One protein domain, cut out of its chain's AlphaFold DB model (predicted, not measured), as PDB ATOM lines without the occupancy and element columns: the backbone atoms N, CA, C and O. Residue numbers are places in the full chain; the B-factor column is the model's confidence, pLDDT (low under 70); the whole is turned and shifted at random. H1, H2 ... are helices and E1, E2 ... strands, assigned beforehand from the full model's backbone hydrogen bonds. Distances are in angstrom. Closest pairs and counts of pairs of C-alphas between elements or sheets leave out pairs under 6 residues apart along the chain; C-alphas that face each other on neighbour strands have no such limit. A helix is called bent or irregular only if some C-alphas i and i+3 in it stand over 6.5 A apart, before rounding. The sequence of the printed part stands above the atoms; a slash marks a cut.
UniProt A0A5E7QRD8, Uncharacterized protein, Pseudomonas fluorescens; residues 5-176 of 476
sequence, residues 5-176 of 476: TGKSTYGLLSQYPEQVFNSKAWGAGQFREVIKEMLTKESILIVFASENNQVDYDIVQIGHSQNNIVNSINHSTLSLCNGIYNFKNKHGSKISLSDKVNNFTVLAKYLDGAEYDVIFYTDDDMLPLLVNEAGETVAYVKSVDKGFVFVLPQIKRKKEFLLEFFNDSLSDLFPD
ATOM      1  N   THR A   5     -35.887 -37.193  30.519       57.72
ATOM      2  CA  THR A   5     -37.138 -36.454  30.342       57.72
ATOM      3  C   THR A   5     -38.267 -37.452  30.561       57.72
ATOM      4  O   THR A   5     -38.098 -38.625  30.238       57.72
ATOM      5  N   GLY A   6     -39.422 -37.039  31.087       59.59
ATOM      6  CA  GLY A   6     -40.533 -37.955  31.406       59.59
ATOM      7  C   GLY A   6     -41.111 -38.776  30.232       59.59
ATOM      8  O   GLY A   6     -42.131 -39.427  30.415       59.59
ATOM      9  N   LYS A   7     -40.503 -38.737  29.033       69.25
ATOM     10  CA  LYS A   7     -40.899 -39.469  27.817       69.25
ATOM     11  C   LYS A   7     -39.761 -40.247  27.126       69.25
ATOM     12  O   LYS A   7     -40.056 -41.152  26.350       69.25
ATOM     13  N   SER A   8     -38.490 -39.918  27.372       75.81
ATOM     14  CA  SER A   8     -37.334 -40.601  26.766       75.81
ATOM     15  C   SER A   8     -36.047 -40.375  27.562       75.81
ATOM     16  O   SER A   8     -35.879 -39.330  28.201       75.81
ATOM     17  N   THR A   9     -35.120 -41.326  27.460       85.81
ATOM     18  CA  THR A   9     -33.747 -41.210  27.978       85.81
ATOM     19  C   THR A   9     -32.739 -41.202  26.827       85.81
ATOM     20  O   THR A   9     -33.079 -41.561  25.703       85.81
ATOM     21  N   TYR A  10     -31.509 -40.768  27.088       85.50
ATOM     22  CA  TYR A  10     -30.433 -40.707  26.094       85.50
ATOM     23  C   TYR A  10     -29.243 -41.540  26.565       85.50
ATOM     24  O   TYR A  10     -28.937 -41.550  27.760       85.50
ATOM     25  N   GLY A  11     -28.577 -42.211  25.630       87.00
ATOM     26  CA  GLY A  11     -27.389 -43.022  25.886       87.00
ATOM     27  C   GLY A  11     -26.403 -42.980  24.724       87.00
ATOM     28  O   GLY A  11     -26.740 -42.525  23.634       87.00
ATOM     29  N   LEU A  12     -25.182 -43.449  24.977       87.81
ATOM     30  CA  LEU A  12     -24.184 -43.699  23.939       87.81
ATOM     31  C   LEU A  12     -24.365 -45.133  23.441       87.81
ATOM     32  O   LEU A  12     -24.496 -46.054  24.251       87.81
ATOM     33  N   LEU A  13     -24.421 -45.306  22.126       87.06
ATOM     34  CA  LEU A  13     -24.545 -46.612  21.500       87.06
ATOM     35  C   LEU A  13     -23.179 -47.296  21.473       87.06
ATOM     36  O   LEU A  13     -22.211 -46.737  20.971       87.06
ATOM     37  N   SER A  14     -23.135 -48.522  21.984       85.19
ATOM     38  CA  SER A  14     -22.038 -49.457  21.758       85.19
ATOM     39  C   SER A  14     -22.608 -50.636  20.982       85.19
ATOM     40  O   SER A  14     -23.618 -51.218  21.391       85.19
ATOM     41  N   GLN A  15     -22.022 -50.928  19.825       81.00
ATOM     42  CA  GLN A  15     -22.525 -51.942  18.903       81.00
ATOM     43  C   GLN A  15     -21.393 -52.819  18.381       81.00
ATOM     44  O   GLN A  15     -20.242 -52.393  18.289       81.00
ATOM     45  N   TYR A  16     -21.732 -54.057  18.018       75.88
ATOM     46  CA  TYR A  16     -20.782 -55.003  17.439       75.88
ATOM     47  C   TYR A  16     -20.042 -54.366  16.242       75.88
ATOM     48  O   TYR A  16     -20.701 -53.769  15.387       75.88
ATOM     49  N   PRO A  17     -18.702 -54.490  16.145       80.25
ATOM     50  CA  PRO A  17     -17.833 -55.422  16.873       80.25
ATOM     51  C   PRO A  17     -17.253 -54.905  18.202       80.25
ATOM     52  O   PRO A  17     -16.414 -55.589  18.788       80.25
ATOM     53  N   GLU A  18     -17.659 -53.732  18.693       79.94
ATOM     54  CA  GLU A  18     -17.149 -53.187  19.954       79.94
ATOM     55  C   GLU A  18     -17.541 -54.097  21.134       79.94
ATOM     56  O   GLU A  18     -18.718 -54.269  21.446       79.94
ATOM     57  N   GLN A  19     -16.549 -54.722  21.777       80.06
ATOM     58  CA  GLN A  19     -16.772 -55.597  22.940       80.06
ATOM     59  C   GLN A  19     -16.760 -54.825  24.266       80.06
ATOM     60  O   GLN A  19     -17.383 -55.245  25.238       80.06
ATOM     61  N   VAL A  20     -16.032 -53.706  24.311       83.50
ATOM     62  CA  VAL A  20     -15.897 -52.828  25.476       83.50
ATOM     63  C   VAL A  20     -15.969 -51.390  24.987       83.50
ATOM     64  O   VAL A  20     -15.157 -50.993  24.155       83.50
ATOM     65  N   PHE A  21     -16.906 -50.617  25.537       86.69
ATOM     66  CA  PHE A  21     -17.085 -49.209  25.194       86.69
ATOM     67  C   PHE A  21     -15.803 -48.395  25.433       86.69
ATOM     68  O   PHE A  21     -15.339 -48.272  26.575       86.69
ATOM     69  N   ASN A  22     -15.238 -47.799  24.382       86.38
ATOM     70  CA  ASN A  22     -14.049 -46.954  24.499       86.38
ATOM     71  C   ASN A  22     -14.431 -45.517  24.875       86.38
ATOM     72  O   ASN A  22     -14.705 -44.685  24.018       86.38
ATOM     73  N   SER A  23     -14.394 -45.181  26.164       87.69
ATOM     74  CA  SER A  23     -14.774 -43.849  26.660       87.69
ATOM     75  C   SER A  23     -13.676 -42.779  26.573       87.69
ATOM     76  O   SER A  23     -13.936 -41.623  26.912       87.69
ATOM     77  N   LYS A  24     -12.450 -43.120  26.151       88.12
ATOM     78  CA  LYS A  24     -11.284 -42.225  26.282       88.12
ATOM     79  C   LYS A  24     -11.409 -40.957  25.436       88.12
ATOM     80  O   LYS A  24     -11.219 -39.860  25.961       88.12
ATOM     81  N   ALA A  25     -11.736 -41.096  24.150       88.94
ATOM     82  CA  ALA A  25     -11.850 -39.954  23.243       88.94
ATOM     83  C   ALA A  25     -13.049 -39.069  23.614       88.94
ATOM     84  O   ALA A  25     -12.925 -37.847  23.647       88.94
ATOM     85  N   TRP A  26     -14.169 -39.683  24.006       87.62
ATOM     86  CA  TRP A  26     -15.308 -38.967  24.583       87.62
ATOM     87  C   TRP A  26     -14.899 -38.138  25.805       87.62
ATOM     88  O   TRP A  26     -15.189 -36.946  25.870       87.62
ATOM     89  N   GLY A  27     -14.186 -38.748  26.758       87.81
ATOM     90  CA  GLY A  27     -13.678 -38.067  27.949       87.81
ATOM     91  C   GLY A  27     -12.804 -36.863  27.598       87.81
ATOM     92  O   GLY A  27     -13.060 -35.768  28.093       87.81
ATOM     93  N   ALA A  28     -11.836 -37.034  26.692       88.12
ATOM     94  CA  ALA A  28     -10.989 -35.942  26.207       88.12
ATOM     95  C   ALA A  28     -11.818 -34.781  25.626       88.12
ATOM     96  O   ALA A  28     -11.567 -33.621  25.952       88.12
ATOM     97  N   GLY A  29     -12.855 -35.094  24.841       86.38
ATOM     98  CA  GLY A  29     -13.792 -34.105  24.310       86.38
ATOM     99  C   GLY A  29     -14.547 -33.331  25.396       86.38
ATOM    100  O   GLY A  29     -14.680 -32.115  25.293       86.38
ATOM    101  N   GLN A  30     -14.993 -34.003  26.462       85.19
ATOM    102  CA  GLN A  30     -15.711 -33.356  27.569       85.19
ATOM    103  C   GLN A  30     -14.806 -32.460  28.426       85.19
ATOM    104  O   GLN A  30     -15.240 -31.403  28.878       85.19
ATOM    105  N   PHE A  31     -13.548 -32.854  28.642       86.38
ATOM    106  CA  PHE A  31     -12.595 -32.048  29.414       86.38
ATOM    107  C   PHE A  31     -12.065 -30.836  28.647       86.38
ATOM    108  O   PHE A  31     -11.493 -29.942  29.268       86.38
ATOM    109  N   ARG A  32     -12.282 -30.764  27.330       89.00
ATOM    110  CA  ARG A  32     -11.739 -29.697  26.487       89.00
ATOM    111  C   ARG A  32     -12.119 -28.301  26.960       89.00
ATOM    112  O   ARG A  32     -11.243 -27.450  27.072       89.00
ATOM    113  N   GLU A  33     -13.392 -28.063  27.270       87.06
ATOM    114  CA  GLU A  33     -13.835 -26.736  27.720       87.06
ATOM    115  C   GLU A  33     -13.324 -26.406  29.128       87.06
ATOM    116  O   GLU A  33     -12.940 -25.270  29.385       87.06
ATOM    117  N   VAL A  34     -13.219 -27.405  30.012       90.38
ATOM    118  CA  VAL A  34     -12.652 -27.226  31.361       90.38
ATOM    119  C   VAL A  34     -11.172 -26.848  31.279       90.38
ATOM    120  O   VAL A  34     -10.722 -25.915  31.942       90.38
ATOM    121  N   ILE A  35     -10.410 -27.548  30.438       92.56
ATOM    122  CA  ILE A  35      -8.988 -27.268  30.218       92.56
ATOM    123  C   ILE A  35      -8.810 -25.910  29.541       92.56
ATOM    124  O   ILE A  35      -7.924 -25.149  29.917       92.56
ATOM    125  N   LYS A  36      -9.666 -25.574  28.574       91.75
ATOM    126  CA  LYS A  36      -9.657 -24.264  27.922       91.75
ATOM    127  C   LYS A  36      -9.875 -23.141  28.934       91.75
ATOM    128  O   LYS A  36      -9.105 -22.191  28.935       91.75
ATOM    129  N   GLU A  37     -10.863 -23.261  29.822       92.00
ATOM    130  CA  GLU A  37     -11.082 -22.280  30.890       92.00
ATOM    131  C   GLU A  37      -9.868 -22.184  31.828       92.00
ATOM    132  O   GLU A  37      -9.443 -21.080  32.167       92.00
ATOM    133  N   MET A  38      -9.261 -23.316  32.199       92.44
ATOM    134  CA  MET A  38      -8.046 -23.342  33.021       92.44
ATOM    135  C   MET A  38      -6.892 -22.565  32.371       92.44
ATOM    136  O   MET A  38      -6.267 -21.748  33.042       92.44
ATOM    137  N   LEU A  39      -6.655 -22.762  31.070       93.62
ATOM    138  CA  LEU A  39      -5.562 -22.122  30.326       93.62
ATOM    139  C   LEU A  39      -5.756 -20.606  30.129       93.62
ATOM    140  O   LEU A  39      -4.792 -19.897  29.853       93.62
ATOM    141  N   THR A  40      -6.964 -20.068  30.351       92.69
ATOM    142  CA  THR A  40      -7.171 -18.602  30.407       92.69
ATOM    143  C   THR A  40      -6.550 -17.946  31.645       92.69
ATOM    144  O   THR A  40      -6.451 -16.716  31.716       92.69
ATOM    145  N   LYS A  41      -6.133 -18.754  32.625       91.25
ATOM    146  CA  LYS A  41      -5.405 -18.354  33.831       91.25
ATOM    147  C   LYS A  41      -3.976 -18.882  33.751       91.25
ATOM    148  O   LYS A  41      -3.696 -19.840  33.030       91.25
ATOM    149  N   GLU A  42      -3.092 -18.275  34.534       90.25
ATOM    150  CA  GLU A  42      -1.734 -18.781  34.693       90.25
ATOM    151  C   GLU A  42      -1.799 -20.207  35.246       90.25
ATOM    152  O   GLU A  42      -2.372 -20.456  36.308       90.25
ATOM    153  N   SER A  43      -1.352 -21.171  34.444       92.81
ATOM    154  CA  SER A  43      -1.534 -22.593  34.720       92.81
ATOM    155  C   SER A  43      -0.601 -23.448  33.870       92.81
ATOM    156  O   SER A  43      -0.125 -23.024  32.815       92.81
ATOM    157  N   ILE A  44      -0.348 -24.675  34.325       93.75
ATOM    158  CA  ILE A  44       0.482 -25.647  33.615       93.75
ATOM    159  C   ILE A  44      -0.321 -26.928  33.411       93.75
ATOM    160  O   ILE A  44      -0.823 -27.525  34.365       93.75
ATOM    161  N   LEU A  45      -0.408 -27.370  32.160       94.56
ATOM    162  CA  LEU A  45      -0.971 -28.656  31.772       94.56
ATOM    163  C   LEU A  45       0.157 -29.587  31.331       94.56
ATOM    164  O   LEU A  45       0.866 -29.276  30.380       94.56
ATOM    165  N   ILE A  46       0.293 -30.748  31.973       95.19
ATOM    166  CA  ILE A  46       1.251 -31.784  31.564       95.19
ATOM    167  C   ILE A  46       0.487 -32.988  31.027       95.19
ATOM    168  O   ILE A  46      -0.312 -33.600  31.737       95.19
ATOM    169  N   VAL A  47       0.765 -33.350  29.778       94.50
ATOM    170  CA  VAL A  47       0.153 -34.478  29.078       94.50
ATOM    171  C   VAL A  47       1.225 -35.503  28.741       94.50
ATOM    172  O   VAL A  47       2.130 -35.233  27.959       94.50
ATOM    173  N   PHE A  48       1.086 -36.710  29.285       95.44
ATOM    174  CA  PHE A  48       1.853 -37.870  28.833       95.44
ATOM    175  C   PHE A  48       1.130 -38.493  27.638       95.44
ATOM    176  O   PHE A  48       0.183 -39.260  27.824       95.44
ATOM    177  N   ALA A  49       1.543 -38.124  26.428       93.94
ATOM    178  CA  ALA A  49       0.892 -38.525  25.191       93.94
ATOM    179  C   ALA A  49       1.072 -40.024  24.924       93.94
ATOM    180  O   ALA A  49       2.168 -40.574  25.038       93.94
ATOM    181  N   SER A  50      -0.029 -40.681  24.582       91.50
ATOM    182  CA  SER A  50      -0.074 -42.043  24.052       91.50
ATOM    183  C   SER A  50      -0.641 -42.007  22.635       91.50
ATOM    184  O   SER A  50      -1.034 -40.941  22.156       91.50
ATOM    185  N   GLU A  51      -0.744 -43.169  21.997       92.38
ATOM    186  CA  GLU A  51      -1.343 -43.306  20.670       92.38
ATOM    187  C   GLU A  51      -2.688 -42.562  20.557       92.38
ATOM    188  O   GLU A  51      -3.571 -42.703  21.417       92.38
ATOM    189  N   ASN A  52      -2.857 -41.782  19.481       92.88
ATOM    190  CA  ASN A  52      -4.122 -41.124  19.213       92.88
ATOM    191  C   ASN A  52      -5.148 -42.101  18.644       92.88
ATOM    192  O   ASN A  52      -4.920 -42.716  17.605       92.88
ATOM    193  N   ASN A  53      -6.315 -42.157  19.275       90.44
ATOM    194  CA  ASN A  53      -7.456 -42.926  18.809       90.44
ATOM    195  C   ASN A  53      -8.599 -41.976  18.464       90.44
ATOM    196  O   ASN A  53      -9.029 -41.185  19.307       90.44
ATOM    197  N   GLN A  54      -9.091 -42.077  17.233       89.31
ATOM    198  CA  GLN A  54     -10.271 -41.360  16.772       89.31
ATOM    199  C   GLN A  54     -11.469 -42.307  16.835       89.31
ATOM    200  O   GLN A  54     -11.405 -43.425  16.325       89.31
ATOM    201  N   VAL A  55     -12.528 -41.883  17.519       88.81
ATOM    202  CA  VAL A  55     -13.701 -42.711  17.814       88.81
ATOM    203  C   VAL A  55     -14.960 -41.925  17.472       88.81
ATOM    204  O   VAL A  55     -15.112 -40.774  17.895       88.81
ATOM    205  N   ASP A  56     -15.851 -42.561  16.717       89.44
ATOM    206  CA  ASP A  56     -17.193 -42.067  16.430       89.44
ATOM    207  C   ASP A  56     -18.173 -42.570  17.491       89.44
ATOM    208  O   ASP A  56     -18.235 -43.762  17.787       89.44
ATOM    209  N   TYR A  57     -18.932 -41.646  18.073       89.44
ATOM    210  CA  TYR A  57     -19.909 -41.917  19.117       89.44
ATOM    211  C   TYR A  57     -21.311 -41.576  18.637       89.44
ATOM    212  O   TYR A  57     -21.624 -40.408  18.406       89.44
ATOM    213  N   ASP A  58     -22.180 -42.580  18.587       90.75
ATOM    214  CA  ASP A  58     -23.594 -42.383  18.292       90.75
ATOM    215  C   ASP A  58     -24.388 -42.157  19.585       90.75
ATOM    216  O   ASP A  58     -24.323 -42.937  20.538       90.75
ATOM    217  N   ILE A  59     -25.170 -41.081  19.619       89.75
ATOM    218  CA  ILE A  59     -26.112 -40.781  20.696       89.75
ATOM    219  C   ILE A  59     -27.479 -41.313  20.289       89.75
ATOM    220  O   ILE A  59     -28.055 -40.895  19.282       89.75
ATOM    221  N   VAL A  60     -28.032 -42.190  21.119       91.06
ATOM    222  CA  VAL A  60     -29.342 -42.805  20.910       91.06
ATOM    223  C   VAL A  60     -30.353 -42.229  21.886       91.06
ATOM    224  O   VAL A  60     -30.127 -42.181  23.097       91.06
ATOM    225  N   GLN A  61     -31.500 -41.821  21.352       90.38
ATOM    226  CA  GLN A  61     -32.699 -41.551  22.127       90.38
ATOM    227  C   GLN A  61     -33.470 -42.857  22.312       90.38
ATOM    228  O   GLN A  61     -33.892 -43.487  21.345       90.38
ATOM    229  N   ILE A  62     -33.666 -43.242  23.568       87.50
ATOM    230  CA  ILE A  62     -34.397 -44.435  23.987       87.50
ATOM    231  C   ILE A  62     -35.811 -43.995  24.374       87.50
ATOM    232  O   ILE A  62     -36.016 -43.336  25.403       87.50
ATOM    233  N   GLY A  63     -36.775 -44.301  23.504       83.31
ATOM    234  CA  GLY A  63     -38.200 -44.030  23.694       83.31
ATOM    235  C   GLY A  63     -38.993 -45.283  24.079       83.31
ATOM    236  O   GLY A  63     -38.457 -46.382  24.154       83.31
ATOM    237  N   HIS A  64     -40.301 -45.128  24.306       74.94
ATOM    238  CA  HIS A  64     -41.173 -46.237  24.725       74.94
ATOM    239  C   HIS A  64     -41.387 -47.306  23.631       74.94
ATOM    240  O   HIS A  64     -41.698 -48.452  23.942       74.94
ATOM    241  N   SER A  65     -41.274 -46.939  22.351       76.06
ATOM    242  CA  SER A  65     -41.559 -47.834  21.219       76.06
ATOM    243  C   SER A  65     -40.337 -48.160  20.364       76.06
ATOM    244  O   SER A  65     -40.266 -49.261  19.827       76.06
ATOM    245  N   GLN A  66     -39.401 -47.220  20.203       80.56
ATOM    246  CA  GLN A  66     -38.225 -47.371  19.345       80.56
ATOM    247  C   GLN A  66     -37.036 -46.572  19.885       80.56
ATOM    248  O   GLN A  66     -37.206 -45.556  20.567       80.56
ATOM    249  N   ASN A  67     -35.840 -47.039  19.529       86.38
ATOM    250  CA  ASN A  67     -34.575 -46.365  19.778       86.38
ATOM    251  C   ASN A  67     -34.085 -45.757  18.467       86.38
ATOM    252  O   ASN A  67     -33.981 -46.474  17.475       86.38
ATOM    253  N   ASN A  68     -33.756 -44.469  18.473       87.81
ATOM    254  CA  ASN A  68     -33.272 -43.768  17.285       87.81
ATOM    255  C   ASN A  68     -31.911 -43.138  17.571       87.81
ATOM    256  O   ASN A  68     -31.743 -42.491  18.605       87.81
ATOM    257  N   ILE A  69     -30.960 -43.291  16.649       89.44
ATOM    258  CA  ILE A  69     -29.738 -42.481  16.656       89.44
ATOM    259  C   ILE A  69     -30.154 -41.053  16.307       89.44
ATOM    260  O   ILE A  69     -30.787 -40.814  15.281       89.44
ATOM    261  N   VAL A  70     -29.849 -40.113  17.195       91.06
ATOM    262  CA  VAL A  70     -30.243 -38.703  17.063       91.06
ATOM    263  C   VAL A  70     -29.057 -37.786  16.796       91.06
ATOM    264  O   VAL A  70     -29.257 -36.642  16.400       91.06
ATOM    265  N   ASN A  71     -27.835 -38.262  17.038       88.56
ATOM    266  CA  ASN A  71     -26.609 -37.521  16.774       88.56
ATOM    267  C   ASN A  71     -25.412 -38.476  16.684       88.56
ATOM    268  O   ASN A  71     -25.434 -39.528  17.321       88.56
ATOM    269  N   SER A  72     -24.360 -38.058  15.986       89.00
ATOM    270  CA  SER A  72     -23.076 -38.756  15.902       89.00
ATOM    271  C   SER A  72     -21.955 -37.741  16.104       89.00
ATOM    272  O   SER A  72     -21.975 -36.662  15.511       89.00
ATOM    273  N   ILE A  73     -20.996 -38.051  16.973       87.62
ATOM    274  CA  ILE A  73     -19.907 -37.141  17.342       87.62
ATOM    275  C   ILE A  73     -18.575 -37.864  17.204       87.62
ATOM    276  O   ILE A  73     -18.374 -38.920  17.795       87.62
ATOM    277  N   ASN A  74     -17.644 -37.254  16.480       88.25
ATOM    278  CA  ASN A  74     -16.278 -37.735  16.370       88.25
ATOM    279  C   ASN A  74     -15.394 -37.069  17.431       88.25
ATOM    280  O   ASN A  74     -15.369 -35.840  17.552       88.25
ATOM    281  N   HIS A  75     -14.644 -37.871  18.183       88.19
ATOM    282  CA  HIS A  75     -13.638 -37.367  19.110       88.19
ATOM    283  C   HIS A  75     -12.300 -38.080  18.939       88.19
ATOM    284  O   HIS A  75     -12.226 -39.228  18.514       88.19
ATOM    285  N   SER A  76     -11.235 -37.388  19.335       90.06
ATOM    286  CA  SER A  76      -9.860 -37.877  19.306       90.06
ATOM    287  C   SER A  76      -9.248 -37.766  20.703       90.06
ATOM    288  O   SER A  76      -9.462 -36.771  21.400       90.06
ATOM    289  N   THR A  77      -8.501 -38.786  21.130       89.69
ATOM    290  CA  THR A  77      -7.912 -38.843  22.480       89.69
ATOM    291  C   THR A  77      -6.889 -37.743  22.753       89.69
ATOM    292  O   THR A  77      -6.716 -37.367  23.909       89.69
ATOM    293  N   LEU A  78      -6.222 -37.214  21.721       89.88
ATOM    294  CA  LEU A  78      -5.262 -36.111  21.861       89.88
ATOM    295  C   LEU A  78      -5.871 -34.726  21.620       89.88
ATOM    296  O   LEU A  78      -5.219 -33.719  21.871       89.88
ATOM    297  N   SER A  79      -7.139 -34.642  21.211       84.44
ATOM    298  CA  SER A  79      -7.828 -33.367  20.960       84.44
ATOM    299  C   SER A  79      -8.417 -32.750  22.239       84.44
ATOM    300  O   SER A  79      -9.532 -32.227  22.234       84.44
ATOM    301  N   LEU A  80      -7.670 -32.829  23.345       86.12
ATOM    302  CA  LEU A  80      -8.091 -32.392  24.681       86.12
ATOM    303  C   LEU A  80      -7.919 -30.884  24.924       86.12
ATOM    304  O   LEU A  80      -8.555 -30.332  25.810       86.12
ATOM    305  N   CYS A  81      -7.059 -30.203  24.166       87.38
ATOM    306  CA  CYS A  81      -6.878 -28.754  24.248       87.38
ATOM    307  C   CYS A  81      -6.335 -28.202  22.928       87.38
ATOM    308  O   CYS A  81      -5.803 -28.944  22.104       87.38
ATOM    309  N   ASN A  82      -6.438 -26.886  22.738       83.50
ATOM    310  CA  ASN A  82      -5.945 -26.221  21.526       83.50
ATOM    311  C   ASN A  82      -4.409 -26.207  21.424       83.50
ATOM    312  O   ASN A  82      -3.881 -25.872  20.372       83.50
ATOM    313  N   GLY A  83      -3.695 -26.585  22.490       83.12
ATOM    314  CA  GLY A  83      -2.240 -26.719  22.485       83.12
ATOM    315  C   GLY A  83      -1.721 -27.993  21.825       83.12
ATOM    316  O   GLY A  83      -0.515 -28.096  21.662       83.12
ATOM    317  N   ILE A  84      -2.594 -28.946  21.462       90.62
ATOM    318  CA  ILE A  84      -2.206 -30.249  20.901       90.62
ATOM    319  C   ILE A  84      -2.837 -30.444  19.527       90.62
ATOM    320  O   ILE A  84      -4.041 -30.668  19.397       90.62
ATOM    321  N   TYR A  85      -2.008 -30.374  18.491       88.19
ATOM    322  CA  TYR A  85      -2.415 -30.507  17.095       88.19
ATOM    323  C   TYR A  85      -1.228 -30.954  16.230       88.19
ATOM    324  O   TYR A  85      -0.128 -31.145  16.741       88.19
ATOM    325  N   ASN A  86      -1.477 -31.170  14.932       90.31
ATOM    326  CA  ASN A  86      -0.476 -31.563  13.933       90.31
ATOM    327  C   ASN A  86       0.418 -32.723  14.392       90.31
ATOM    328  O   ASN A  86       1.628 -32.582  14.559       90.31
ATOM    329  N   PHE A  87      -0.185 -33.892  14.582       93.62
ATOM    330  CA  PHE A  87       0.515 -35.075  15.068       93.62
ATOM    331  C   PHE A  87       0.194 -36.319  14.248       93.62
ATOM    332  O   PHE A  87      -0.791 -36.370  13.508       93.62
ATOM    333  N   LYS A  88       1.032 -37.343  14.404       95.19
ATOM    334  CA  LYS A  88       0.869 -38.643  13.753       95.19
ATOM    335  C   LYS A  88       1.288 -39.769  14.694       95.19
ATOM    336  O   LYS A  88       2.346 -39.683  15.312       95.19
ATOM    337  N   ASN A  89       0.498 -40.844  14.744       96.81
ATOM    338  CA  ASN A  89       0.881 -42.055  15.472       96.81
ATOM    339  C   ASN A  89       2.163 -42.637  14.864       96.81
ATOM    340  O   ASN A  89       2.236 -42.910  13.660       96.81
ATOM    341  N   LYS A  90       3.179 -42.797  15.706       96.94
ATOM    342  CA  LYS A  90       4.464 -43.403  15.374       96.94
ATOM    343  C   LYS A  90       5.109 -43.854  16.673       96.94
ATOM    344  O   LYS A  90       5.315 -43.035  17.557       96.94
ATOM    345  N   HIS A  91       5.450 -45.133  16.754       96.88
ATOM    346  CA  HIS A  91       6.011 -45.718  17.964       96.88
ATOM    347  C   HIS A  91       7.547 -45.760  17.938       96.88
ATOM    348  O   HIS A  91       8.149 -45.963  16.876       96.88
ATOM    349  N   GLY A  92       8.179 -45.602  19.100       96.50
ATOM    350  CA  GLY A  92       9.606 -45.838  19.305       96.50
ATOM    351  C   GLY A  92      10.068 -45.539  20.733       96.50
ATOM    352  O   GLY A  92       9.323 -45.014  21.553       96.50
ATOM    353  N   SER A  93      11.323 -45.874  21.036       95.56
ATOM    354  CA  SER A  93      11.899 -45.764  22.391       95.56
ATOM    355  C   SER A  93      13.224 -45.006  22.452       95.56
ATOM    356  O   SER A  93      13.747 -44.722  23.526       95.56
ATOM    357  N   LYS A  94      13.794 -44.661  21.297       96.56
ATOM    358  CA  LYS A  94      15.036 -43.894  21.235       96.56
ATOM    359  C   LYS A  94      14.718 -42.410  21.182       96.56
ATOM    360  O   LYS A  94      14.193 -41.922  20.181       96.56
ATOM    361  N   ILE A  95      15.017 -41.730  22.283       96.44
ATOM    362  CA  ILE A  95      14.650 -40.342  22.540       96.44
ATOM    363  C   ILE A  95      15.882 -39.594  23.053       96.44
ATOM    364  O   ILE A  95      16.621 -40.118  23.888       96.44
ATOM    365  N   SER A  96      16.090 -38.368  22.584       94.56
ATOM    366  CA  SER A  96      17.141 -37.464  23.054       94.56
ATOM    367  C   SER A  96      16.594 -36.056  23.291       94.56
ATOM    368  O   SER A  96      15.524 -35.699  22.793       94.56
ATOM    369  N   LEU A  97      17.331 -35.244  24.054       93.88
ATOM    370  CA  LEU A  97      17.048 -33.811  24.177       93.88
ATOM    371  C   LEU A  97      17.163 -33.119  22.815       93.88
ATOM    372  O   LEU A  97      17.992 -33.496  21.989       93.88
ATOM    373  N   SER A  98      16.329 -32.104  22.598       90.25
ATOM    374  CA  SER A  98      16.498 -31.190  21.470       90.25
ATOM    375  C   SER A  98      17.651 -30.218  21.736       90.25
ATOM    376  O   SER A  98      17.767 -29.683  22.838       90.25
ATOM    377  N   ASP A  99      18.434 -29.903  20.703       81.50
ATOM    378  CA  ASP A  99      19.533 -28.923  20.763       81.50
ATOM    379  C   ASP A  99      19.073 -27.502  21.142       81.50
ATOM    380  O   ASP A  99      19.886 -26.635  21.458       81.50
ATOM    381  N   LYS A 100      17.761 -27.238  21.103       71.56
ATOM    382  CA  LYS A 100      17.160 -25.933  21.406       71.56
ATOM    383  C   LYS A 100      16.849 -25.719  22.897       71.56
ATOM    384  O   LYS A 100      16.259 -24.697  23.241       71.56
ATOM    385  N   VAL A 101      17.197 -26.658  23.784       72.31
ATOM    386  CA  VAL A 101      16.694 -26.685  25.171       72.31
ATOM    387  C   VAL A 101      17.813 -26.592  26.204       72.31
ATOM    388  O   VAL A 101      18.535 -27.557  26.432       72.31
ATOM    389  N   ASN A 102      17.867 -25.466  26.923       64.94
ATOM    390  CA  ASN A 102      18.783 -25.283  28.060       64.94
ATOM    391  C   ASN A 102      18.090 -25.388  29.432       64.94
ATOM    392  O   ASN A 102      18.733 -25.763  30.407       64.94
ATOM    393  N   ASN A 103      16.780 -25.121  29.520       71.25
ATOM    394  CA  ASN A 103      16.080 -24.952  30.806       71.25
ATOM    395  C   ASN A 103      15.326 -26.203  31.304       71.25
ATOM    396  O   ASN A 103      14.734 -26.165  32.374       71.25
ATOM    397  N   PHE A 104      15.329 -27.312  30.553       82.56
ATOM    398  CA  PHE A 104      14.596 -28.543  30.911       82.56
ATOM    399  C   PHE A 104      15.493 -29.791  30.920       82.56
ATOM    400  O   PHE A 104      15.072 -30.894  30.567       82.56
ATOM    401  N   THR A 105      16.751 -29.627  31.330       82.38
ATOM    402  CA  THR A 105      17.771 -30.695  31.332       82.38
ATOM    403  C   THR A 105      17.409 -31.887  32.222       82.38
ATOM    404  O   THR A 105      17.859 -33.002  31.958       82.38
ATOM    405  N   VAL A 106      16.534 -31.699  33.218       88.50
ATOM    406  CA  VAL A 106      15.993 -32.778  34.063       88.50
ATOM    407  C   VAL A 106      15.336 -33.900  33.254       88.50
ATOM    408  O   VAL A 106      15.437 -35.061  33.645       88.50
ATOM    409  N   LEU A 107      14.752 -33.600  32.084       90.56
ATOM    410  CA  LEU A 107      14.145 -34.607  31.207       90.56
ATOM    411  C   LEU A 107      15.132 -35.717  30.832       90.56
ATOM    412  O   LEU A 107      14.745 -36.884  30.817       90.56
ATOM    413  N   ALA A 108      16.410 -35.384  30.608       90.25
ATOM    414  CA  ALA A 108      17.436 -36.356  30.224       90.25
ATOM    415  C   ALA A 108      17.614 -37.484  31.250       90.25
ATOM    416  O   ALA A 108      17.869 -38.624  30.868       90.25
ATOM    417  N   LYS A 109      17.433 -37.191  32.546       92.31
ATOM    418  CA  LYS A 109      17.575 -38.179  33.630       92.31
ATOM    419  C   LYS A 109      16.499 -39.268  33.586       92.31
ATOM    420  O   LYS A 109      16.685 -40.334  34.167       92.31
ATOM    421  N   TYR A 110      15.382 -38.999  32.909       94.31
ATOM    422  CA  TYR A 110      14.189 -39.845  32.897       94.31
ATOM    423  C   TYR A 110      13.878 -40.451  31.521       94.31
ATOM    424  O   TYR A 110      12.803 -41.023  31.343       94.31
ATOM    425  N   LEU A 111      14.808 -40.364  30.560       93.75
ATOM    426  CA  LEU A 111      14.641 -40.968  29.230       93.75
ATOM    427  C   LEU A 111      14.914 -42.478  29.204       93.75
ATOM    428  O   LEU A 111      14.484 -43.150  28.269       93.75
ATOM    429  N   ASP A 112      15.597 -43.031  30.213       92.69
ATOM    430  CA  ASP A 112      15.844 -44.474  30.279       92.69
ATOM    431  C   ASP A 112      14.523 -45.256  30.395       92.69
ATOM    432  O   ASP A 112      13.764 -45.129  31.363       92.69
ATOM    433  N   GLY A 113      14.233 -46.051  29.364       90.56
ATOM    434  CA  GLY A 113      12.978 -46.784  29.225       90.56
ATOM    435  C   GLY A 113      11.749 -45.915  28.941       90.56
ATOM    436  O   GLY A 113      10.639 -46.371  29.223       90.56
ATOM    437  N   ALA A 114      11.927 -44.688  28.439       95.62
ATOM    438  CA  ALA A 114      10.840 -43.875  27.908       95.62
ATOM    439  C   ALA A 114      10.442 -44.326  26.490       95.62
ATOM    440  O   ALA A 114      11.278 -44.765  25.701       95.62
ATOM    441  N   GLU A 115       9.158 -44.201  26.167       97.31
ATOM    442  CA  GLU A 115       8.580 -44.620  24.887       97.31
ATOM    443  C   GLU A 115       7.623 -43.544  24.368       97.31
ATOM    444  O   GLU A 115       6.883 -42.924  25.135       97.31
ATOM    445  N   TYR A 116       7.635 -43.309  23.060       97.50
ATOM    446  CA  TYR A 116       6.698 -42.420  22.385       97.50
ATOM    447  C   TYR A 116       5.805 -43.228  21.443       97.50
ATOM    448  O   TYR A 116       6.270 -44.157  20.791       97.50
ATOM    449  N   ASP A 117       4.535 -42.835  21.345       96.94
ATOM    450  CA  ASP A 117       3.551 -43.428  20.423       96.94
ATOM    451  C   ASP A 117       3.082 -42.443  19.347       96.94
ATOM    452  O   ASP A 117       2.322 -42.794  18.440       96.94
ATOM    453  N   VAL A 118       3.512 -41.187  19.458       96.44
ATOM    454  CA  VAL A 118       3.082 -40.076  18.616       96.44
ATOM    455  C   VAL A 118       4.262 -39.141  18.379       96.44
ATOM    456  O   VAL A 118       5.046 -38.874  19.288       96.44
ATOM    457  N   ILE A 119       4.368 -38.643  17.149       97.31
ATOM    458  CA  ILE A 119       5.258 -37.543  16.769       97.31
ATOM    459  C   ILE A 119       4.443 -36.289  16.456       97.31
ATOM    460  O   ILE A 119       3.287 -36.377  16.031       97.31
ATOM    461  N   PHE A 120       5.074 -35.133  16.616       95.38
ATOM    462  CA  PHE A 120       4.475 -33.817  16.423       95.38
ATOM    463  C   PHE A 120       5.240 -33.030  15.360       95.38
ATOM    464  O   PHE A 120       6.472 -33.072  15.304       95.38
ATOM    465  N   TYR A 121       4.504 -32.308  14.520       92.69
ATOM    466  CA  TYR A 121       5.073 -31.363  13.566       92.69
ATOM    467  C   TYR A 121       5.133 -29.989  14.227       92.69
ATOM    468  O   TYR A 121       4.103 -29.444  14.621       92.69
ATOM    469  N   THR A 122       6.343 -29.460  14.379       82.25
ATOM    470  CA  THR A 122       6.597 -28.190  15.061       82.25
ATOM    471  C   THR A 122       6.208 -26.993  14.198       82.25
ATOM    472  O   THR A 122       6.345 -27.021  12.975       82.25
ATOM    473  N   ASP A 123       5.744 -25.934  14.857       82.19
ATOM    474  CA  ASP A 123       5.587 -24.591  14.301       82.19
ATOM    475  C   ASP A 123       6.385 -23.573  15.130       82.19
ATOM    476  O   ASP A 123       7.045 -23.947  16.104       82.19
ATOM    477  N   ASP A 124       6.354 -22.301  14.728       79.69
ATOM    478  CA  ASP A 124       7.170 -21.234  15.325       79.69
ATOM    479  C   ASP A 124       6.879 -20.998  16.821       79.69
ATOM    480  O   ASP A 124       7.743 -20.506  17.547       79.69
ATOM    481  N   ASP A 125       5.701 -21.408  17.305       83.12
ATOM    482  CA  ASP A 125       5.252 -21.216  18.689       83.12
ATOM    483  C   ASP A 125       5.471 -22.457  19.579       83.12
ATOM    484  O   ASP A 125       5.155 -22.437  20.775       83.12
ATOM    485  N   MET A 126       5.955 -23.565  19.011       89.75
ATOM    486  CA  MET A 126       6.262 -24.794  19.744       89.75
ATOM    487  C   MET A 126       7.757 -24.897  20.033       89.75
ATOM    488  O   MET A 126       8.580 -24.975  19.122       89.75
ATOM    489  N   LEU A 127       8.116 -25.019  21.313       92.38
ATOM    490  CA  LEU A 127       9.486 -25.328  21.717       92.38
ATOM    491  C   LEU A 127       9.658 -26.855  21.827       92.38
ATOM    492  O   LEU A 127       9.161 -27.445  22.794       92.38
ATOM    493  N   PRO A 128      10.349 -27.522  20.878       94.56
ATOM    494  CA  PRO A 128      10.610 -28.953  20.967       94.56
ATOM    495  C   PRO A 128      11.517 -29.250  22.162       94.56
ATOM    496  O   PRO A 128      12.587 -28.664  22.303       94.56
ATOM    497  N   LEU A 129      11.087 -30.181  23.010       95.12
ATOM    498  CA  LEU A 129      11.811 -30.615  24.202       95.12
ATOM    499  C   LEU A 129      12.635 -31.877  23.936       95.12
ATOM    500  O   LEU A 129      13.802 -31.954  24.319       95.12
ATOM    501  N   LEU A 130      12.029 -32.856  23.259       95.62
ATOM    502  CA  LEU A 130      12.625 -34.158  22.963       95.62
ATOM    503  C   LEU A 130      12.398 -34.537  21.498       95.62
ATOM    504  O   LEU A 130      11.329 -34.268  20.938       95.62
ATOM    505  N   VAL A 131      13.382 -35.212  20.909       96.44
ATOM    506  CA  VAL A 131      13.357 -35.708  19.528       96.44
ATOM    507  C   VAL A 131      13.727 -37.189  19.460       96.44
ATOM    508  O   VAL A 131      14.356 -37.721  20.374       96.44
ATOM    509  N   ASN A 132      13.326 -37.866  18.385       96.19
ATOM    510  CA  ASN A 132      13.789 -39.222  18.079       96.19
ATOM    511  C   ASN A 132      15.044 -39.219  17.180       96.19
ATOM    512  O   ASN A 132      15.540 -38.164  16.792       96.19
ATOM    513  N   GLU A 133      15.539 -40.402  16.795       94.75
ATOM    514  CA  GLU A 133      16.730 -40.545  15.928       94.75
ATOM    515  C   GLU A 133      16.601 -39.875  14.549       94.75
ATOM    516  O   GLU A 133      17.611 -39.580  13.917       94.75
ATOM    517  N   ALA A 134      15.376 -39.642  14.071       94.12
ATOM    518  CA  ALA A 134      15.114 -38.958  12.807       94.12
ATOM    519  C   ALA A 134      14.987 -37.430  12.969       94.12
ATOM    520  O   ALA A 134      14.688 -36.737  11.998       94.12
ATOM    521  N   GLY A 135      15.178 -36.903  14.183       93.75
ATOM    522  CA  GLY A 135      14.974 -35.491  14.503       93.75
ATOM    523  C   GLY A 135      13.500 -35.076  14.582       93.75
ATOM    524  O   GLY A 135      13.206 -33.885  14.647       93.75
ATOM    525  N   GLU A 136      12.558 -36.025  14.576       96.56
ATOM    526  CA  GLU A 136      11.130 -35.726  14.720       96.56
ATOM    527  C   GLU A 136      10.802 -35.436  16.189       96.56
ATOM    528  O   GLU A 136      11.313 -36.098  17.096       96.56
ATOM    529  N   THR A 137       9.927 -34.462  16.436       96.62
ATOM    530  CA  THR A 137       9.581 -34.030  17.798       96.62
ATOM    531  C   THR A 137       8.644 -35.030  18.470       96.62
ATOM    532  O   THR A 137       7.596 -35.373  17.926       96.62
ATOM    533  N   VAL A 138       9.008 -35.471  19.677       96.75
ATOM    534  CA  VAL A 138       8.219 -36.403  20.511       96.75
ATOM    535  C   VAL A 138       7.789 -35.785  21.846       96.75
ATOM    536  O   VAL A 138       6.957 -36.351  22.549       96.75
ATOM    537  N   ALA A 139       8.329 -34.612  22.189       95.88
ATOM    538  CA  ALA A 139       7.880 -33.789  23.306       95.88
ATOM    539  C   ALA A 139       8.050 -32.307  22.986       95.88
ATOM    540  O   ALA A 139       9.029 -31.936  22.339       95.88
ATOM    541  N   TYR A 140       7.164 -31.454  23.491       95.38
ATOM    542  CA  TYR A 140       7.275 -30.002  23.347       95.38
ATOM    543  C   TYR A 140       6.568 -29.266  24.485       95.38
ATOM    544  O   TYR A 140       5.788 -29.849  25.243       95.38
ATOM    545  N   VAL A 141       6.836 -27.966  24.573       93.75
ATOM    546  CA  VAL A 141       6.036 -27.017  25.347       93.75
ATOM    547  C   VAL A 141       5.519 -25.911  24.434       93.75
ATOM    548  O   VAL A 141       6.224 -25.465  23.527       93.75
ATOM    549  N   LYS A 142       4.278 -25.480  24.668       93.00
ATOM    550  CA  LYS A 142       3.650 -24.360  23.966       93.00
ATOM    551  C   LYS A 142       2.859 -23.481  24.934       93.00
ATOM    552  O   LYS A 142       2.190 -23.990  25.832       93.00
ATOM    553  N   SER A 143       2.911 -22.168  24.716       91.69
ATOM    554  CA  SER A 143       2.021 -21.211  25.378       91.69
ATOM    555  C   SER A 143       0.636 -21.246  24.730       91.69
ATOM    556  O   SER A 143       0.513 -21.175  23.506       91.69
ATOM    557  N   VAL A 144      -0.413 -21.344  25.544       91.50
ATOM    558  CA  VAL A 144      -1.817 -21.306  25.116       91.50
ATOM    559  C   VAL A 144      -2.566 -20.361  26.046       91.50
ATOM    560  O   VAL A 144      -2.676 -20.631  27.238       91.50
ATOM    561  N   ASP A 145      -3.084 -19.262  25.499       92.00
ATOM    562  CA  ASP A 145      -3.649 -18.155  26.277       92.00
ATOM    563  C   ASP A 145      -2.665 -17.670  27.362       92.00
ATOM    564  O   ASP A 145      -1.638 -17.084  27.022       92.00
ATOM    565  N   LYS A 146      -2.953 -17.911  28.649       90.75
ATOM    566  CA  LYS A 146      -2.070 -17.567  29.779       90.75
ATOM    567  C   LYS A 146      -1.385 -18.785  30.407       90.75
ATOM    568  O   LYS A 146      -0.671 -18.629  31.394       90.75
ATOM    569  N   GLY A 147      -1.624 -19.984  29.882       92.50
ATOM    570  CA  GLY A 147      -1.079 -21.229  30.406       92.50
ATOM    571  C   GLY A 147      -0.026 -21.860  29.501       92.50
ATOM    572  O   GLY A 147       0.128 -21.506  28.332       92.50
ATOM    573  N   PHE A 148       0.671 -22.856  30.039       93.38
ATOM    574  CA  PHE A 148       1.669 -23.641  29.316       93.38
ATOM    575  C   PHE A 148       1.231 -25.098  29.204       93.38
ATOM    576  O   PHE A 148       0.869 -25.735  30.194       93.38
ATOM    577  N   VAL A 149       1.286 -25.641  27.988       95.12
ATOM    578  CA  VAL A 149       0.976 -27.042  27.699       95.12
ATOM    579  C   VAL A 149       2.272 -27.783  27.409       95.12
ATOM    580  O   VAL A 149       2.929 -27.523  26.405       95.12
ATOM    581  N   PHE A 150       2.621 -28.718  28.287       95.44
ATOM    582  CA  PHE A 150       3.718 -29.661  28.118       95.44
ATOM    583  C   PHE A 150       3.171 -30.980  27.594       95.44
ATOM    584  O   PHE A 150       2.321 -31.608  28.229       95.44
ATOM    585  N   VAL A 151       3.701 -31.432  26.466       96.00
ATOM    586  CA  VAL A 151       3.406 -32.749  25.906       96.00
ATOM    587  C   VAL A 151       4.668 -33.586  25.978       96.00
ATOM    588  O   VAL A 151       5.695 -33.206  25.423       96.00
ATOM    589  N   LEU A 152       4.592 -34.706  26.689       96.81
ATOM    590  CA  LEU A 152       5.715 -35.586  26.996       96.81
ATOM    591  C   LEU A 152       5.414 -37.024  26.536       96.81
ATOM    592  O   LEU A 152       4.250 -37.435  26.565       96.81
ATOM    593  N   PRO A 153       6.429 -37.820  26.160       96.75
ATOM    594  CA  PRO A 153       6.284 -39.251  25.896       96.75
ATOM    595  C   PRO A 153       5.972 -40.022  27.184       96.75
ATOM    596  O   PRO A 153       6.057 -39.485  28.290       96.75
ATOM    597  N   GLN A 154       5.643 -41.309  27.074       96.50
ATOM    598  CA  GLN A 154       5.488 -42.163  28.247       96.50
ATOM    599  C   GLN A 154       6.840 -42.352  28.946       96.50
ATOM    600  O   GLN A 154       7.796 -42.862  28.371       96.50
ATOM    601  N   ILE A 155       6.904 -41.963  30.218       95.50
ATOM    602  CA  ILE A 155       8.067 -42.149  31.095       95.50
ATOM    603  C   ILE A 155       7.741 -43.252  32.108       95.50
ATOM    604  O   ILE A 155       6.633 -43.276  32.646       95.50
ATOM    605  N   LYS A 156       8.690 -44.146  32.421       93.94
ATOM    606  CA  LYS A 156       8.496 -45.200  33.441       93.94
ATOM    607  C   LYS A 156       8.345 -44.631  34.853       93.94
ATOM    608  O   LYS A 156       7.383 -44.931  35.555       93.94
ATOM    609  N   ARG A 157       9.296 -43.793  35.271       93.38
ATOM    610  CA  ARG A 157       9.394 -43.215  36.624       93.38
ATOM    611  C   ARG A 157       8.665 -41.870  36.735       93.38
ATOM    612  O   ARG A 157       9.260 -40.857  37.088       93.38
ATOM    613  N   LYS A 158       7.369 -41.838  36.377       94.25
ATOM    614  CA  LYS A 158       6.587 -40.581  36.290       94.25
ATOM    615  C   LYS A 158       6.534 -39.816  37.606       94.25
ATOM    616  O   LYS A 158       6.575 -38.595  37.593       94.25
ATOM    617  N   LYS A 159       6.405 -40.522  38.732       94.25
ATOM    618  CA  LYS A 159       6.281 -39.893  40.049       94.25
ATOM    619  C   LYS A 159       7.554 -39.130  40.409       94.25
ATOM    620  O   LYS A 159       7.473 -37.973  40.799       94.25
ATOM    621  N   GLU A 160       8.704 -39.785  40.287       94.06
ATOM    622  CA  GLU A 160      10.003 -39.184  40.583       94.06
ATOM    623  C   GLU A 160      10.304 -38.043  39.614       94.06
ATOM    624  O   GLU A 160      10.669 -36.959  40.059       94.06
ATOM    625  N   PHE A 161      10.029 -38.256  38.323       94.75
ATOM    626  CA  PHE A 161      10.142 -37.216  37.308       94.75
ATOM    627  C   PHE A 161       9.318 -35.978  37.668       94.75
ATOM    628  O   PHE A 161       9.866 -34.887  37.689       94.75
ATOM    629  N   LEU A 162       8.026 -36.127  37.975       93.94
ATOM    630  CA  LEU A 162       7.159 -34.983  38.271       93.94
ATOM    631  C   LEU A 162       7.603 -34.224  39.526       93.94
ATOM    632  O   LEU A 162       7.543 -33.002  39.531       93.94
ATOM    633  N   LEU A 163       8.065 -34.924  40.567       90.69
ATOM    634  CA  LEU A 163       8.577 -34.274  41.777       90.69
ATOM    635  C   LEU A 163       9.809 -33.414  41.478       90.69
ATOM    636  O   LEU A 163       9.867 -32.268  41.909       90.69
ATOM    637  N   GLU A 164      10.768 -33.950  40.726       89.56
ATOM    638  CA  GLU A 164      11.978 -33.212  40.349       89.56
ATOM    639  C   GLU A 164      11.659 -32.090  39.354       89.56
ATOM    640  O   GLU A 164      12.111 -30.965  39.514       89.56
ATOM    641  N   PHE A 165      10.791 -32.352  38.375       90.44
ATOM    642  CA  PHE A 165      10.360 -31.362  37.391       90.44
ATOM    643  C   PHE A 165       9.658 -30.166  38.047       90.44
ATOM    644  O   PHE A 165       9.895 -29.025  37.657       90.44
ATOM    645  N   PHE A 166       8.829 -30.407  39.067       87.88
ATOM    646  CA  PHE A 166       8.157 -29.346  39.821       87.88
ATOM    647  C   PHE A 166       9.109 -28.545  40.705       87.88
ATOM    648  O   PHE A 166       8.944 -27.332  40.803       87.88
ATOM    649  N   ASN A 167      10.081 -29.199  41.339       82.06
ATOM    650  CA  ASN A 167      10.965 -28.545  42.302       82.06
ATOM    651  C   ASN A 167      12.165 -27.842  41.663       82.06
ATOM    652  O   ASN A 167      12.583 -26.816  42.191       82.06
ATOM    653  N   ASP A 168      12.688 -28.373  40.555       78.50
ATOM    654  CA  ASP A 168      13.985 -27.963  40.001       78.50
ATOM    655  C   ASP A 168      13.864 -27.272  38.632       78.50
ATOM    656  O   ASP A 168      14.854 -26.793  38.092       78.50
ATOM    657  N   SER A 169      12.690 -27.291  37.992       82.69
ATOM    658  CA  SER A 169      12.514 -26.690  36.657       82.69
ATOM    659  C   SER A 169      11.303 -25.773  36.580       82.69
ATOM    660  O   SER A 169      11.428 -24.630  36.149       82.69
ATOM    661  N   LEU A 170      10.119 -26.240  36.984       87.00
ATOM    662  CA  LEU A 170       8.912 -25.418  36.883       87.00
ATOM    663  C   LEU A 170       8.846 -24.322  37.949       87.00
ATOM    664  O   LEU A 170       8.349 -23.246  37.647       87.00
ATOM    665  N   SER A 171       9.345 -24.570  39.158       81.88
ATOM    666  CA  SER A 171       9.413 -23.573  40.235       81.88
ATOM    667  C   SER A 171      10.244 -22.342  39.855       81.88
ATOM    668  O   SER A 171       9.828 -21.221  40.133       81.88
ATOM    669  N   ASP A 172      11.375 -22.549  39.178       76.81
ATOM    670  CA  ASP A 172      12.269 -21.479  38.728       76.81
ATOM    671  C   ASP A 172      11.693 -20.705  37.534       76.81
ATOM    672  O   ASP A 172      11.857 -19.489  37.436       76.81
ATOM    673  N   LEU A 173      11.014 -21.401  36.616       80.12
ATOM    674  CA  LEU A 173      10.433 -20.791  35.414       80.12
ATOM    675  C   LEU A 173       9.070 -20.131  35.667       80.12
ATOM    676  O   LEU A 173       8.716 -19.195  34.953       80.12
ATOM    677  N   PHE A 174       8.313 -20.610  36.658       83.12
ATOM    678  CA  PHE A 174       6.955 -20.161  36.982       83.12
ATOM    679  C   PHE A 174       6.802 -19.866  38.486       83.12
ATOM    680  O   PHE A 174       5.994 -20.508  39.165       83.12
ATOM    681  N   PRO A 175       7.559 -18.903  39.037       76.00
ATOM    682  CA  PRO A 175       7.603 -18.651  40.479       76.00
ATOM    683  C   PRO A 175       6.231 -18.305  41.078       76.00
ATOM    684  O   PRO A 175       5.929 -18.730  42.192       76.00
ATOM    685  N   ASP A 176       5.362 -17.628  40.322       80.19
ATOM    686  CA  ASP A 176       4.013 -17.250  40.766       80.19
ATOM    687  C   ASP A 176       3.072 -18.459  40.927       80.19
ATOM    688  O   ASP A 176       2.183 -18.455  41.785       80.19
TER     689      ASP A 176
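This is residues 5 to 176 of the 476 residues of an uncharacterized protein of Pseudomonas fluorescens (UniProt A0A5E7QRD8). A rounded body and a long, thin arm of three strands, E1, E3 and E4, make up the model, with helix H1 spanning the place where they join. The body is a five-strand sheet, E2 E10 E9 E8 E6, curled like part of a barrel, with the short strand pair E5 and E7 packed on E9 through E7, and with helices H2 and H3 side by side, H2 packing on E6 and H3 on H2. The printed part has 172 residues, with three named helices and ten named strands in the order E1 H1 E2 E3 E4 E5 E6 H2 E7 E8 E9 E10 H3. The five-strand sheet is mixed, the sheet E1 E3 E4 and the pair E5 and E7 are antiparallel, and the class is mixed, helices and strands. The whole is loose, with a radius of gyration of the C-alphas of 19.4 A, and elongated, with spans of 65 by 36 by 31 A.

E1, residues 9 to 12, is the antiparallel neighbour of E3, residues 54 to 62; N 11 and O 60 are 3.0 A apart, within hydrogen-bond range. E3 and E4, residues 67 to 76, form a hairpin, with N 57 and O 73 at 2.8 A; E4 bends by 58 degrees at residue 70. H1, residues 24 to 39, is on the sheet E1 E3 E4 at a height over the sheet of 8.9 A, making two layers, a helix on one face of a sheet. Its closest C-alphas to E4 are those of Ala 25 and Ser 76, 4.9 A. H1 is also on the sheet of E2, residues 43 to 48, E10, residues 147 to 152, E9, residues 137 to 144, E8, residues 126 to 132, and E6, residues 95 to 97. There it lies over E2 and E10, along the strands at 7 degrees to E2 on the local plane. E2 is parallel to E10, with N 47 and O 150 at 2.8 A. E8, E9 and E10 form a meander, each strand the antiparallel neighbour of the one before; N 149 and O 142 are 2.9 A apart, as are N 127 and O 141. E6 and E8 are antiparallel, with N 96 and O 131 at 2.9 A. E5, residues 87 to 92, is antiparallel to E7, residues 116 to 120, with N 90 and O 117 at 2.9 A. The closest C-alphas of E7 and E9 are those of Ile 119 and Val 138, 4.9 A. H2, residues 105 to 110, is on the opposite face of the five-strand sheet from H1. H2 touches H3, residues 158 to 173, at a shallow tilt of 3 degrees, opposite ways, the closest C-alphas being those of Tyr 110 and Phe 161, 6.5 A. O i to N i+4 pairs within range are 10 of 12 in H1, 9 of 12 in H3 and 0 of 2 in H2, where 3 of 3 O i to N i+3 pairs are.

E1 begins at C-alpha 9 (-33.747, -41.210, 27.978). H1 is 21.3 A long, with a kink of 42 degrees near residue 33, and only just irregular: C-alphas 30 and 33 are 6.9 A apart. E3 is 25.4 A, E4 26.1 A and E9 18.6 A long; E2 begins at C-alpha 43 (-1.534, -22.593, 34.720). H3 is 20.2 A long, with a kink of 38 degrees near residue 165, and only just irregular: C-alphas 167 and 170 are 6.6 A apart. It ends at C-alpha 173 (10.433, -20.791, 35.414).

The two C-alphas farthest apart are those of Ser 65 and Asn 102, 64.8 A. The printed part has no cut. The link E1 to H1, 11 residues, is long. The mean pLDDT of the printed part is 88.9; residues 5 to 7 and residue 102 are under 70.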